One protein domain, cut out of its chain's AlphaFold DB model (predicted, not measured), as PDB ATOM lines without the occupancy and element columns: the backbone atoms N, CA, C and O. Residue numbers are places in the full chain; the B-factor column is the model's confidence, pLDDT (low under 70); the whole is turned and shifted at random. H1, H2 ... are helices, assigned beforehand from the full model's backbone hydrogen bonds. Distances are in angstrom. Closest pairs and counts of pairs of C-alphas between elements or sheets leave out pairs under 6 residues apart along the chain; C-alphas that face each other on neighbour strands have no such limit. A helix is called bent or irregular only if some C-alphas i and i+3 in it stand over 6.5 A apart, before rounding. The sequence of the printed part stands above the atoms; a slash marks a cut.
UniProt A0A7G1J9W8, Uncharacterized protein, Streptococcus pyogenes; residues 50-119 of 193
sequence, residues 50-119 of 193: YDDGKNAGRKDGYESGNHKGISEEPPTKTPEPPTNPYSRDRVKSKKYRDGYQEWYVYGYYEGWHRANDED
ATOM      1  N   TYR A  50      91.001 -80.577   1.639       96.06
ATOM      2  CA  TYR A  50      92.255 -80.074   1.082       96.06
ATOM      3  C   TYR A  50      92.051 -79.338  -0.249       96.06
ATOM      4  O   TYR A  50      92.587 -78.245  -0.416       96.06
ATOM      5  N   ASP A  51      91.255 -79.889  -1.169       96.06
ATOM      6  CA  ASP A  51      90.962 -79.268  -2.466       96.06
ATOM      7  C   ASP A  51      90.210 -77.942  -2.302       96.06
ATOM      8  O   ASP A  51      90.511 -76.963  -2.990       96.06
ATOM      9  N   ASP A  52      89.266 -77.881  -1.366       95.31
ATOM     10  CA  ASP A  52      88.549 -76.641  -1.053       95.31
ATOM     11  C   ASP A  52      89.495 -75.589  -0.489       95.31
ATOM     12  O   ASP A  52      89.470 -74.431  -0.910       95.31
ATOM     13  N   GLY A  53      90.363 -76.016   0.433       96.38
ATOM     14  CA  GLY A  53      91.426 -75.198   0.990       96.38
ATOM     15  C   GLY A  53      92.309 -74.636  -0.111       96.38
ATOM     16  O   GLY A  53      92.477 -73.425  -0.202       96.38
ATOM     17  N   LYS A  54      92.797 -75.501  -1.003       96.62
ATOM     18  CA  LYS A  54      93.597 -75.142  -2.177       96.62
ATOM     19  C   LYS A  54      92.918 -74.075  -3.033       96.62
ATOM     20  O   LYS A  54      93.552 -73.089  -3.411       96.62
ATOM     21  N   ASN A  55      91.639 -74.260  -3.346       96.00
ATOM     22  CA  ASN A  55      90.894 -73.325  -4.183       96.00
ATOM     23  C   ASN A  55      90.699 -71.972  -3.491       96.00
ATOM     24  O   ASN A  55      90.919 -70.936  -4.119       96.00
ATOM     25  N   ALA A  56      90.338 -71.980  -2.205       96.56
ATOM     26  CA  ALA A  56      90.186 -70.771  -1.402       96.56
ATOM     27  C   ALA A  56      91.520 -70.023  -1.249       96.56
ATOM     28  O   ALA A  56      91.589 -68.831  -1.527       96.56
ATOM     29  N   GLY A  57      92.593 -70.738  -0.901       97.00
ATOM     30  CA  GLY A  57      93.930 -70.176  -0.737       97.00
ATOM     31  C   GLY A  57      94.423 -69.523  -2.015       97.00
ATOM     32  O   GLY A  57      94.795 -68.354  -1.999       97.00
ATOM     33  N   ARG A  58      94.350 -70.234  -3.147       97.56
ATOM     34  CA  ARG A  58      94.754 -69.685  -4.448       97.56
ATOM     35  C   ARG A  58      93.971 -68.424  -4.813       97.56
ATOM     36  O   ARG A  58      94.559 -67.474  -5.316       97.56
ATOM     37  N   LYS A  59      92.663 -68.399  -4.552       97.44
ATOM     38  CA  LYS A  59      91.828 -67.227  -4.831       97.44
ATOM     39  C   LYS A  59      92.225 -66.027  -3.965       97.44
ATOM     40  O   LYS A  59      92.488 -64.958  -4.506       97.44
ATOM     41  N   ASP A  60      92.318 -66.213  -2.653       97.12
ATOM     42  CA  ASP A  60      92.657 -65.136  -1.713       97.12
ATOM     43  C   ASP A  60      94.088 -64.623  -1.950       97.12
ATOM     44  O   ASP A  60      94.356 -63.420  -1.888       97.12
ATOM     45  N   GLY A  61      95.007 -65.532  -2.287       96.69
ATOM     46  CA  GLY A  61      96.360 -65.209  -2.724       96.69
ATOM     47  C   GLY A  61      96.357 -64.341  -3.977       96.69
ATOM     48  O   GLY A  61      96.971 -63.276  -3.975       96.69
ATOM     49  N   TYR A  62      95.620 -64.754  -5.013       97.12
ATOM     50  CA  TYR A  62      95.475 -63.995  -6.258       97.12
ATOM     51  C   TYR A  62      94.967 -62.584  -6.006       97.12
ATOM     52  O   TYR A  62      95.585 -61.626  -6.460       97.12
ATOM     53  N   GLU A  63      93.891 -62.437  -5.236       95.88
ATOM     54  CA  GLU A  63      93.355 -61.121  -4.888       95.88
ATOM     55  C   GLU A  63      94.394 -60.274  -4.140       95.88
ATOM     56  O   GLU A  63      94.564 -59.098  -4.445       95.88
ATOM     57  N   SER A  64      95.165 -60.881  -3.237       94.88
ATOM     58  CA  SER A  64      96.203 -60.184  -2.471       94.88
ATOM     59  C   SER A  64      97.397 -59.727  -3.317       94.88
ATOM     60  O   SER A  64      97.993 -58.694  -3.016       94.88
ATOM     61  N   GLY A  65      97.761 -60.482  -4.358       94.44
ATOM     62  CA  GLY A  65      98.857 -60.147  -5.274       94.44
ATOM     63  C   GLY A  65      98.444 -59.254  -6.450       94.44
ATOM     64  O   GLY A  65      99.289 -58.575  -7.028       94.44
ATOM     65  N   ASN A  66      97.157 -59.212  -6.810       94.69
ATOM     66  CA  ASN A  66      96.651 -58.569  -8.031       94.69
ATOM     67  C   ASN A  66      96.458 -57.045  -7.907       94.69
ATOM     68  O   ASN A  66      95.421 -56.486  -8.272       94.69
ATOM     69  N   HIS A  67      97.474 -56.351  -7.396       89.62
ATOM     70  CA  HIS A  67      97.494 -54.896  -7.288       89.62
ATOM     71  C   HIS A  67      98.870 -54.329  -7.654       89.62
ATOM     72  O   HIS A  67      99.912 -54.876  -7.295       89.62
ATOM     73  N   LYS A  68      98.882 -53.177  -8.335       85.88
ATOM     74  CA  LYS A  68     100.127 -52.481  -8.690       85.88
ATOM     75  C   LYS A  68     100.845 -51.951  -7.450       85.88
ATOM     76  O   LYS A  68     100.212 -51.429  -6.534       85.88
ATOM     77  N   GLY A  69     102.175 -52.018  -7.465       82.00
ATOM     78  CA  GLY A  69     103.019 -51.503  -6.381       82.00
ATOM     79  C   GLY A  69     103.088 -52.405  -5.146       82.00
ATOM     80  O   GLY A  69     103.638 -51.990  -4.128       82.00
ATOM     81  N   ILE A  70     102.552 -53.625  -5.229       87.88
ATOM     82  CA  ILE A  70     102.756 -54.668  -4.226       87.88
ATOM     83  C   ILE A  70     104.083 -55.400  -4.497       87.88
ATOM     84  O   ILE A  70     104.522 -55.526  -5.642       87.88
ATOM     85  N   SER A  71     104.735 -55.841  -3.418       87.62
ATOM     86  CA  SER A  71     105.981 -56.619  -3.450       87.62
ATOM     87  C   SER A  71     105.843 -57.866  -4.328       87.62
ATOM     88  O   SER A  71     104.854 -58.583  -4.213       87.62
ATOM     89  N   GLU A  72     106.851 -58.152  -5.154       88.62
ATOM     90  CA  GLU A  72     106.948 -59.423  -5.893       88.62
ATOM     91  C   GLU A  72     107.034 -60.613  -4.941       88.62
ATOM     92  O   GLU A  72     106.423 -61.654  -5.168       88.62
ATOM     93  N   GLU A  73     107.745 -60.435  -3.828       90.38
ATOM     94  CA  GLU A  73     107.850 -61.475  -2.820       90.38
ATOM     95  C   GLU A  73     106.538 -61.596  -2.025       90.38
ATOM     96  O   GLU A  73     106.042 -60.583  -1.508       90.38
ATOM     97  N   PRO A  74     105.996 -62.818  -1.886       89.00
ATOM     98  CA  PRO A  74     104.827 -63.104  -1.070       89.00
ATOM     99  C   PRO A  74     105.143 -62.914   0.420       89.00
ATOM    100  O   PRO A  74     106.306 -62.932   0.837       89.00
ATOM    101  N   PRO A  75     104.116 -62.770   1.274       86.44
ATOM    102  CA  PRO A  75     104.322 -62.664   2.711       86.44
ATOM    103  C   PRO A  75     105.058 -63.893   3.265       86.44
ATOM    104  O   PRO A  75     104.702 -65.033   2.980       86.44
ATOM    105  N   THR A  76     106.044 -63.659   4.138       85.62
ATOM    106  CA  THR A  76     106.854 -64.721   4.780       85.62
ATOM    107  C   THR A  76     106.034 -65.695   5.623       85.62
ATOM    108  O   THR A  76     106.472 -66.810   5.899       85.62
ATOM    109  N   LYS A  77     104.846 -65.271   6.059       90.50
ATOM    110  CA  LYS A  77     103.850 -66.118   6.707       90.50
ATOM    111  C   LYS A  77     102.562 -66.037   5.913       90.50
ATOM    112  O   LYS A  77     101.960 -64.966   5.832       90.50
ATOM    113  N   THR A  78     102.131 -67.176   5.393       90.25
ATOM    114  CA  THR A  78     100.824 -67.288   4.762       90.25
ATOM    115  C   THR A  78      99.726 -66.983   5.783       90.25
ATOM    116  O   THR A  78      99.790 -67.501   6.905       90.25
ATOM    117  N   PRO A  79      98.731 -66.144   5.444       92.25
ATOM    118  CA  PRO A  79      97.610 -65.890   6.336       92.25
ATOM    119  C   PRO A  79      96.818 -67.172   6.616       92.25
ATOM    120  O   PRO A  79      96.828 -68.131   5.846       92.25
ATOM    121  N   GLU A  80      96.120 -67.181   7.746       94.31
ATOM    122  CA  GLU A  80      95.122 -68.207   8.044       94.31
ATOM    123  C   GLU A  80      93.849 -67.944   7.225       94.31
ATOM    124  O   GLU A  80      93.518 -66.778   6.981       94.31
ATOM    125  N   PRO A  81      93.106 -68.992   6.828       93.44
ATOM    126  CA  PRO A  81      91.856 -68.806   6.112       93.44
ATOM    127  C   PRO A  81      90.851 -68.019   6.969       93.44
ATOM    128  O   PRO A  81      90.633 -68.375   8.134       93.44
ATOM    129  N   PRO A  82      90.171 -66.997   6.413       90.31
ATOM    130  CA  PRO A  82      89.217 -66.175   7.160       90.31
ATOM    131  C   PRO A  82      87.989 -66.973   7.614       90.31
ATOM    132  O   PRO A  82      87.339 -66.640   8.603       90.31
ATOM    133  N   THR A  83      87.642 -68.035   6.887       93.44
ATOM    134  CA  THR A  83      86.568 -68.965   7.237       93.44
ATOM    135  C   THR A  83      86.999 -70.387   6.903       93.44
ATOM    136  O   THR A  83      87.575 -70.642   5.848       93.44
ATOM    137  N   ASN A  84      86.709 -71.319   7.813       93.19
ATOM    138  CA  ASN A  84      86.941 -72.746   7.621       93.19
ATOM    139  C   ASN A  84      85.607 -73.507   7.778       93.19
ATOM    140  O   ASN A  84      85.142 -73.683   8.916       93.19
ATOM    141  N   PRO A  85      84.998 -73.976   6.669       93.19
ATOM    142  CA  PRO A  85      83.746 -74.746   6.684       93.19
ATOM    143  C   PRO A  85      83.830 -76.014   7.541       93.19
ATOM    144  O   PRO A  85      82.838 -76.477   8.102       93.19
ATOM    145  N   TYR A  86      85.042 -76.538   7.706       94.19
ATOM    146  CA  TYR A  86      85.335 -77.779   8.402       94.19
ATOM    147  C   TYR A  86      85.760 -77.581   9.859       94.19
ATOM    148  O   TYR A  86      86.184 -78.538  10.494       94.19
ATOM    149  N   SER A  87      85.618 -76.377  10.425       92.75
ATOM    150  CA  SER A  87      86.057 -76.024  11.792       92.75
ATOM    151  C   SER A  87      85.594 -76.975  12.910       92.75
ATOM    152  O   SER A  87      86.255 -77.072  13.942       92.75
ATOM    153  N   ARG A  88      84.480 -77.695  12.720       94.62
ATOM    154  CA  ARG A  88      83.956 -78.680  13.685       94.62
ATOM    155  C   ARG A  88      84.698 -80.020  13.671       94.62
ATOM    156  O   ARG A  88      84.661 -80.736  14.666       94.62
ATOM    157  N   ASP A  89      85.351 -80.365  12.565       96.06
ATOM    158  CA  ASP A  89      86.111 -81.602  12.394       96.06
ATOM    159  C   ASP A  89      87.600 -81.262  12.324       96.06
ATOM    160  O   ASP A  89      88.079 -80.654  11.371       96.06
ATOM    161  N   ARG A  90      88.359 -81.672  13.343       95.75
ATOM    162  CA  ARG A  90      89.780 -81.324  13.459       95.75
ATOM    163  C   ARG A  90      90.619 -81.846  12.290       95.75
ATOM    164  O   ARG A  90      91.573 -81.178  11.895       95.75
ATOM    165  N   VAL A  91      90.303 -83.026  11.757       96.00
ATOM    166  CA  VAL A  91      91.070 -83.642  10.665       96.00
ATOM    167  C   VAL A  91      90.787 -82.900   9.365       96.00
ATOM    168  O   VAL A  91      91.722 -82.488   8.679       96.00
ATOM    169  N   LYS A  92      89.509 -82.660   9.063       96.50
ATOM    170  CA  LYS A  92      89.100 -81.920   7.862       96.50
ATOM    171  C   LYS A  92      89.530 -80.454   7.917       96.50
ATOM    172  O   LYS A  92      90.041 -79.930   6.935       96.50
ATOM    173  N   SER A  93      89.410 -79.817   9.082       96.44
ATOM    174  CA  SER A  93      89.858 -78.442   9.312       96.44
ATOM    175  C   SER A  93      91.351 -78.282   9.053       96.44
ATOM    176  O   SER A  93      91.743 -77.317   8.397       96.44
ATOM    177  N   LYS A  94      92.169 -79.239   9.519       96.94
ATOM    178  CA  LYS A  94      93.605 -79.252   9.241       96.94
ATOM    179  C   LYS A  94      93.870 -79.391   7.739       96.94
ATOM    180  O   LYS A  94      94.573 -78.550   7.204       96.94
ATOM    181  N   LYS A  95      93.263 -80.373   7.064       97.06
ATOM    182  CA  LYS A  95      93.421 -80.566   5.610       97.06
ATOM    183  C   LYS A  95      93.086 -79.307   4.809       97.06
ATOM    184  O   LYS A  95      93.860 -78.909   3.949       97.06
ATOM    185  N   TYR A  96      91.968 -78.662   5.140       97.31
ATOM    186  CA  TYR A  96      91.565 -77.404   4.521       97.31
ATOM    187  C   TYR A  96      92.590 -76.297   4.735       97.31
ATOM    188  O   TYR A  96      92.970 -75.606   3.796       97.31
ATOM    189  N   ARG A  97      93.071 -76.131   5.969       96.94
ATOM    190  CA  ARG A  97      94.086 -75.120   6.261       96.94
ATOM    191  C   ARG A  97      95.397 -75.404   5.529       96.94
ATOM    192  O   ARG A  97      95.968 -74.470   4.982       96.94
ATOM    193  N   ASP A  98      95.842 -76.656   5.508       96.81
ATOM    194  CA  ASP A  98      97.080 -77.059   4.840       96.81
ATOM    195  C   ASP A  98      96.981 -76.743   3.330       96.81
ATOM    196  O   ASP A  98      97.826 -76.030   2.795       96.81
ATOM    197  N   GLY A  99      95.878 -77.128   2.671       96.50
ATOM    198  CA  GLY A  99      95.630 -76.785   1.264       96.50
ATOM    199  C   GLY A  99      95.552 -75.276   1.012       96.50
ATOM    200  O   GLY A  99      96.134 -74.777   0.051       96.50
ATOM    201  N   TYR A 100      94.896 -74.524   1.898       97.81
ATOM    202  CA  TYR A 100      94.841 -73.063   1.808       97.81
ATOM    203  C   TYR A 100      96.235 -72.438   1.883       97.81
ATOM    204  O   TYR A 100      96.596 -71.613   1.042       97.81
ATOM    205  N   GLN A 101      97.031 -72.840   2.874       96.25
ATOM    206  CA  GLN A 101      98.340 -72.247   3.126       96.25
ATOM    207  C   GLN A 101      99.344 -72.552   2.011       96.25
ATOM    208  O   GLN A 101     100.129 -71.678   1.637       96.25
ATOM    209  N   GLU A 102      99.303 -73.762   1.460       95.31
ATOM    210  CA  GLU A 102     100.172 -74.171   0.354       95.31
ATOM    211  C   GLU A 102      99.868 -73.398  -0.937       95.31
ATOM    212  O   GLU A 102     100.785 -72.970  -1.638       95.31
ATOM    213  N   TRP A 103      98.588 -73.172  -1.242       97.31
ATOM    214  CA  TRP A 103      98.178 -72.605  -2.532       97.31
ATOM    215  C   TRP A 103      97.993 -71.090  -2.537       97.31
ATOM    216  O   TRP A 103      97.943 -70.490  -3.612       97.31
ATOM    217  N   TYR A 104      97.961 -70.449  -1.370       97.88
ATOM    218  CA  TYR A 104      97.924 -68.990  -1.274       97.88
ATOM    219  C   TYR A 104      99.118 -68.328  -1.957       97.88
ATOM    220  O   TYR A 104      98.954 -67.376  -2.714       97.88
ATOM    221  N   VAL A 105     100.325 -68.848  -1.727       96.00
ATOM    222  CA  VAL A 105     101.548 -68.287  -2.319       96.00
ATOM    223  C   VAL A 105     101.513 -68.389  -3.843       96.00
ATOM    224  O   VAL A 105     101.883 -67.448  -4.537       96.00
ATOM    225  N   TYR A 106     101.009 -69.508  -4.365       95.75
ATOM    226  CA  TYR A 106     100.841 -69.702  -5.800       95.75
ATOM    227  C   TYR A 106      99.872 -68.675  -6.397       95.75
ATOM    228  O   TYR A 106     100.213 -67.990  -7.358       95.75
ATOM    229  N   GLY A 107      98.705 -68.501  -5.766       97.00
ATOM    230  CA  GLY A 107      97.746 -67.472  -6.157       97.00
ATOM    231  C   GLY A 107      98.350 -66.069  -6.127       97.00
ATOM    232  O   GLY A 107      98.169 -65.305  -7.069       97.00
ATOM    233  N   TYR A 108      99.118 -65.743  -5.085       96.94
ATOM    234  CA  TYR A 108      99.780 -64.445  -4.955       96.94
ATOM    235  C   TYR A 108     100.671 -64.121  -6.151       96.94
ATOM    236  O   TYR A 108     100.548 -63.037  -6.719       96.94
ATOM    237  N   TYR A 109     101.513 -65.066  -6.578       95.31
ATOM    238  CA  TYR A 109     102.336 -64.881  -7.770       95.31
ATOM    239  C   TYR A 109     101.488 -64.722  -9.033       95.31
ATOM    240  O   TYR A 109     101.744 -63.808  -9.812       95.31
ATOM    241  N   GLU A 110     100.452 -65.547  -9.227       95.12
ATOM    242  CA  GLU A 110      99.533 -65.399 -10.368       95.12
ATOM    243  C   GLU A 110      98.919 -63.988 -10.426       95.12
ATOM    244  O   GLU A 110      98.876 -63.366 -11.491       95.12
ATOM    245  N   GLY A 111      98.470 -63.466  -9.280       95.50
ATOM    246  CA  GLY A 111      97.914 -62.120  -9.162       95.50
ATOM    247  C   GLY A 111      98.952 -61.038  -9.443       95.50
ATOM    248  O   GLY A 111      98.699 -60.119 -10.222       95.50
ATOM    249  N   TRP A 112     100.144 -61.175  -8.866       95.31
ATOM    250  CA  TRP A 112     101.229 -60.220  -9.059       95.31
ATOM    251  C   TRP A 112     101.681 -60.153 -10.520       95.31
ATOM    252  O   TRP A 112     101.777 -59.062 -11.084       95.31
ATOM    253  N   HIS A 113     101.889 -61.301 -11.170       93.06
ATOM    254  CA  HIS A 113     102.210 -61.354 -12.596       93.06
ATOM    255  C   HIS A 113     101.110 -60.699 -13.417       93.06
ATOM    256  O   HIS A 113     101.387 -59.856 -14.261       93.06
ATOM    257  N   ARG A 114      99.841 -60.990 -13.113       93.00
ATOM    258  CA  ARG A 114      98.725 -60.381 -13.833       93.00
ATOM    259  C   ARG A 114      98.734 -58.852 -13.750       93.00
ATOM    260  O   ARG A 114      98.603 -58.196 -14.780       93.00
ATOM    261  N   ALA A 115      98.917 -58.291 -12.559       91.00
ATOM    262  CA  ALA A 115      98.906 -56.844 -12.357       91.00
ATOM    263  C   ALA A 115     100.115 -56.122 -12.983       91.00
ATOM    264  O   ALA A 115     100.005 -54.939 -13.322       91.00
ATOM    265  N   ASN A 116     101.254 -56.811 -13.135       86.31
ATOM    266  CA  ASN A 116     102.516 -56.220 -13.595       86.31
ATOM    267  C   ASN A 116     102.890 -56.579 -15.048       86.31
ATOM    268  O   ASN A 116     103.640 -55.838 -15.684       86.31
ATOM    269  N   ASP A 117     102.346 -57.657 -15.616       81.69
ATOM    270  CA  ASP A 117     102.554 -58.037 -17.019       81.69
ATOM    271  C   ASP A 117     101.542 -57.368 -17.968       81.69
ATOM    272  O   ASP A 117     101.840 -57.193 -19.153       81.69
ATOM    273  N   GLU A 118     100.393 -56.888 -17.468       64.88
ATOM    274  CA  GLU A 118      99.460 -56.056 -18.254       64.88
ATOM    275  C   GLU A 118     100.103 -54.748 -18.767       64.88
ATOM    276  O   GLU A 118      99.663 -54.207 -19.784       64.88
ATOM    277  N   ASP A 119     101.179 -54.267 -18.132       57.50
ATOM    278  CA  ASP A 119     101.941 -53.108 -18.613       57.50
ATOM    279  C   ASP A 119     102.922 -53.466 -19.746       57.50
ATOM    280  O   ASP A 119     103.157 -52.640 -20.629       57.50
TER     281      ASP A 119
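What this domain is: This is residues 50 to 119 of the 193 residues of an uncharacterized protein of Streptococcus pyogenes (UniProt A0A7G1J9W8). The shorter helix H1 packs side by side with both arms of a longer, bent helix, H2a and then H2b, and runs the same way as each arm; H2a reaches past the first residue of H1 and H2b past its last. The long link of residues 66 to 89 runs back from the end of H1 to the start of H2, and the whole is a rod. The printed part has 70 residues, with two named helices, H1 then H2, and no named strand; its class is all helix. It is only just compact, close to loose, with a radius of gyration of the C-alphas of 12.8 A, and spans 45 by 19 by 15 A.

Where its parts are: Find C-alpha 50 at (92.255, -80.074, 1.082); from there H1, residues 50 to 65, runs 21.9 A to C-alpha 65 at (98.857, -60.147, -5.274). After the link, look at H2, residues 90 to 117: by its hydrogen bonds it was assigned as one helix, but it is bent, with C-alphas 102 and 105 6.6 A apart. Its arm H2a, residues 90 to 102, is 18.2 A long; its arm H2b, residues 105 to 117, is 17.9 A long and ends at C-alpha 117, (102.554, -58.037, -17.019).

How they stand to each other: Look first at Gly 57 and Tyr 100, the closest C-alphas of H1 and H2a at 4.0 A, where the two touch. They run the same way at a steep tilt of 37 degrees, only just steep. Next, H1 touches H2b, the closest C-alphas being those of Arg 58 and Gly 107, 4.1 A apart. These two run the same way at a shallow tilt of 33 degrees, only just short of steep. H2a and H2b stand at a shallow tilt of 29 degrees. In H1, H2a and H2b, every O i to N i+4 pair is within hydrogen-bond range.

The domain as a whole: The two C-alphas farthest apart are those of Asp 89 and Asp 119, 45.0 A. The printed part has no cut, and the link from H1 to H2, 24 residues, is long. In this predicted model the mean pLDDT of the printed part is 92.9; residues 118 to 119 are under 70.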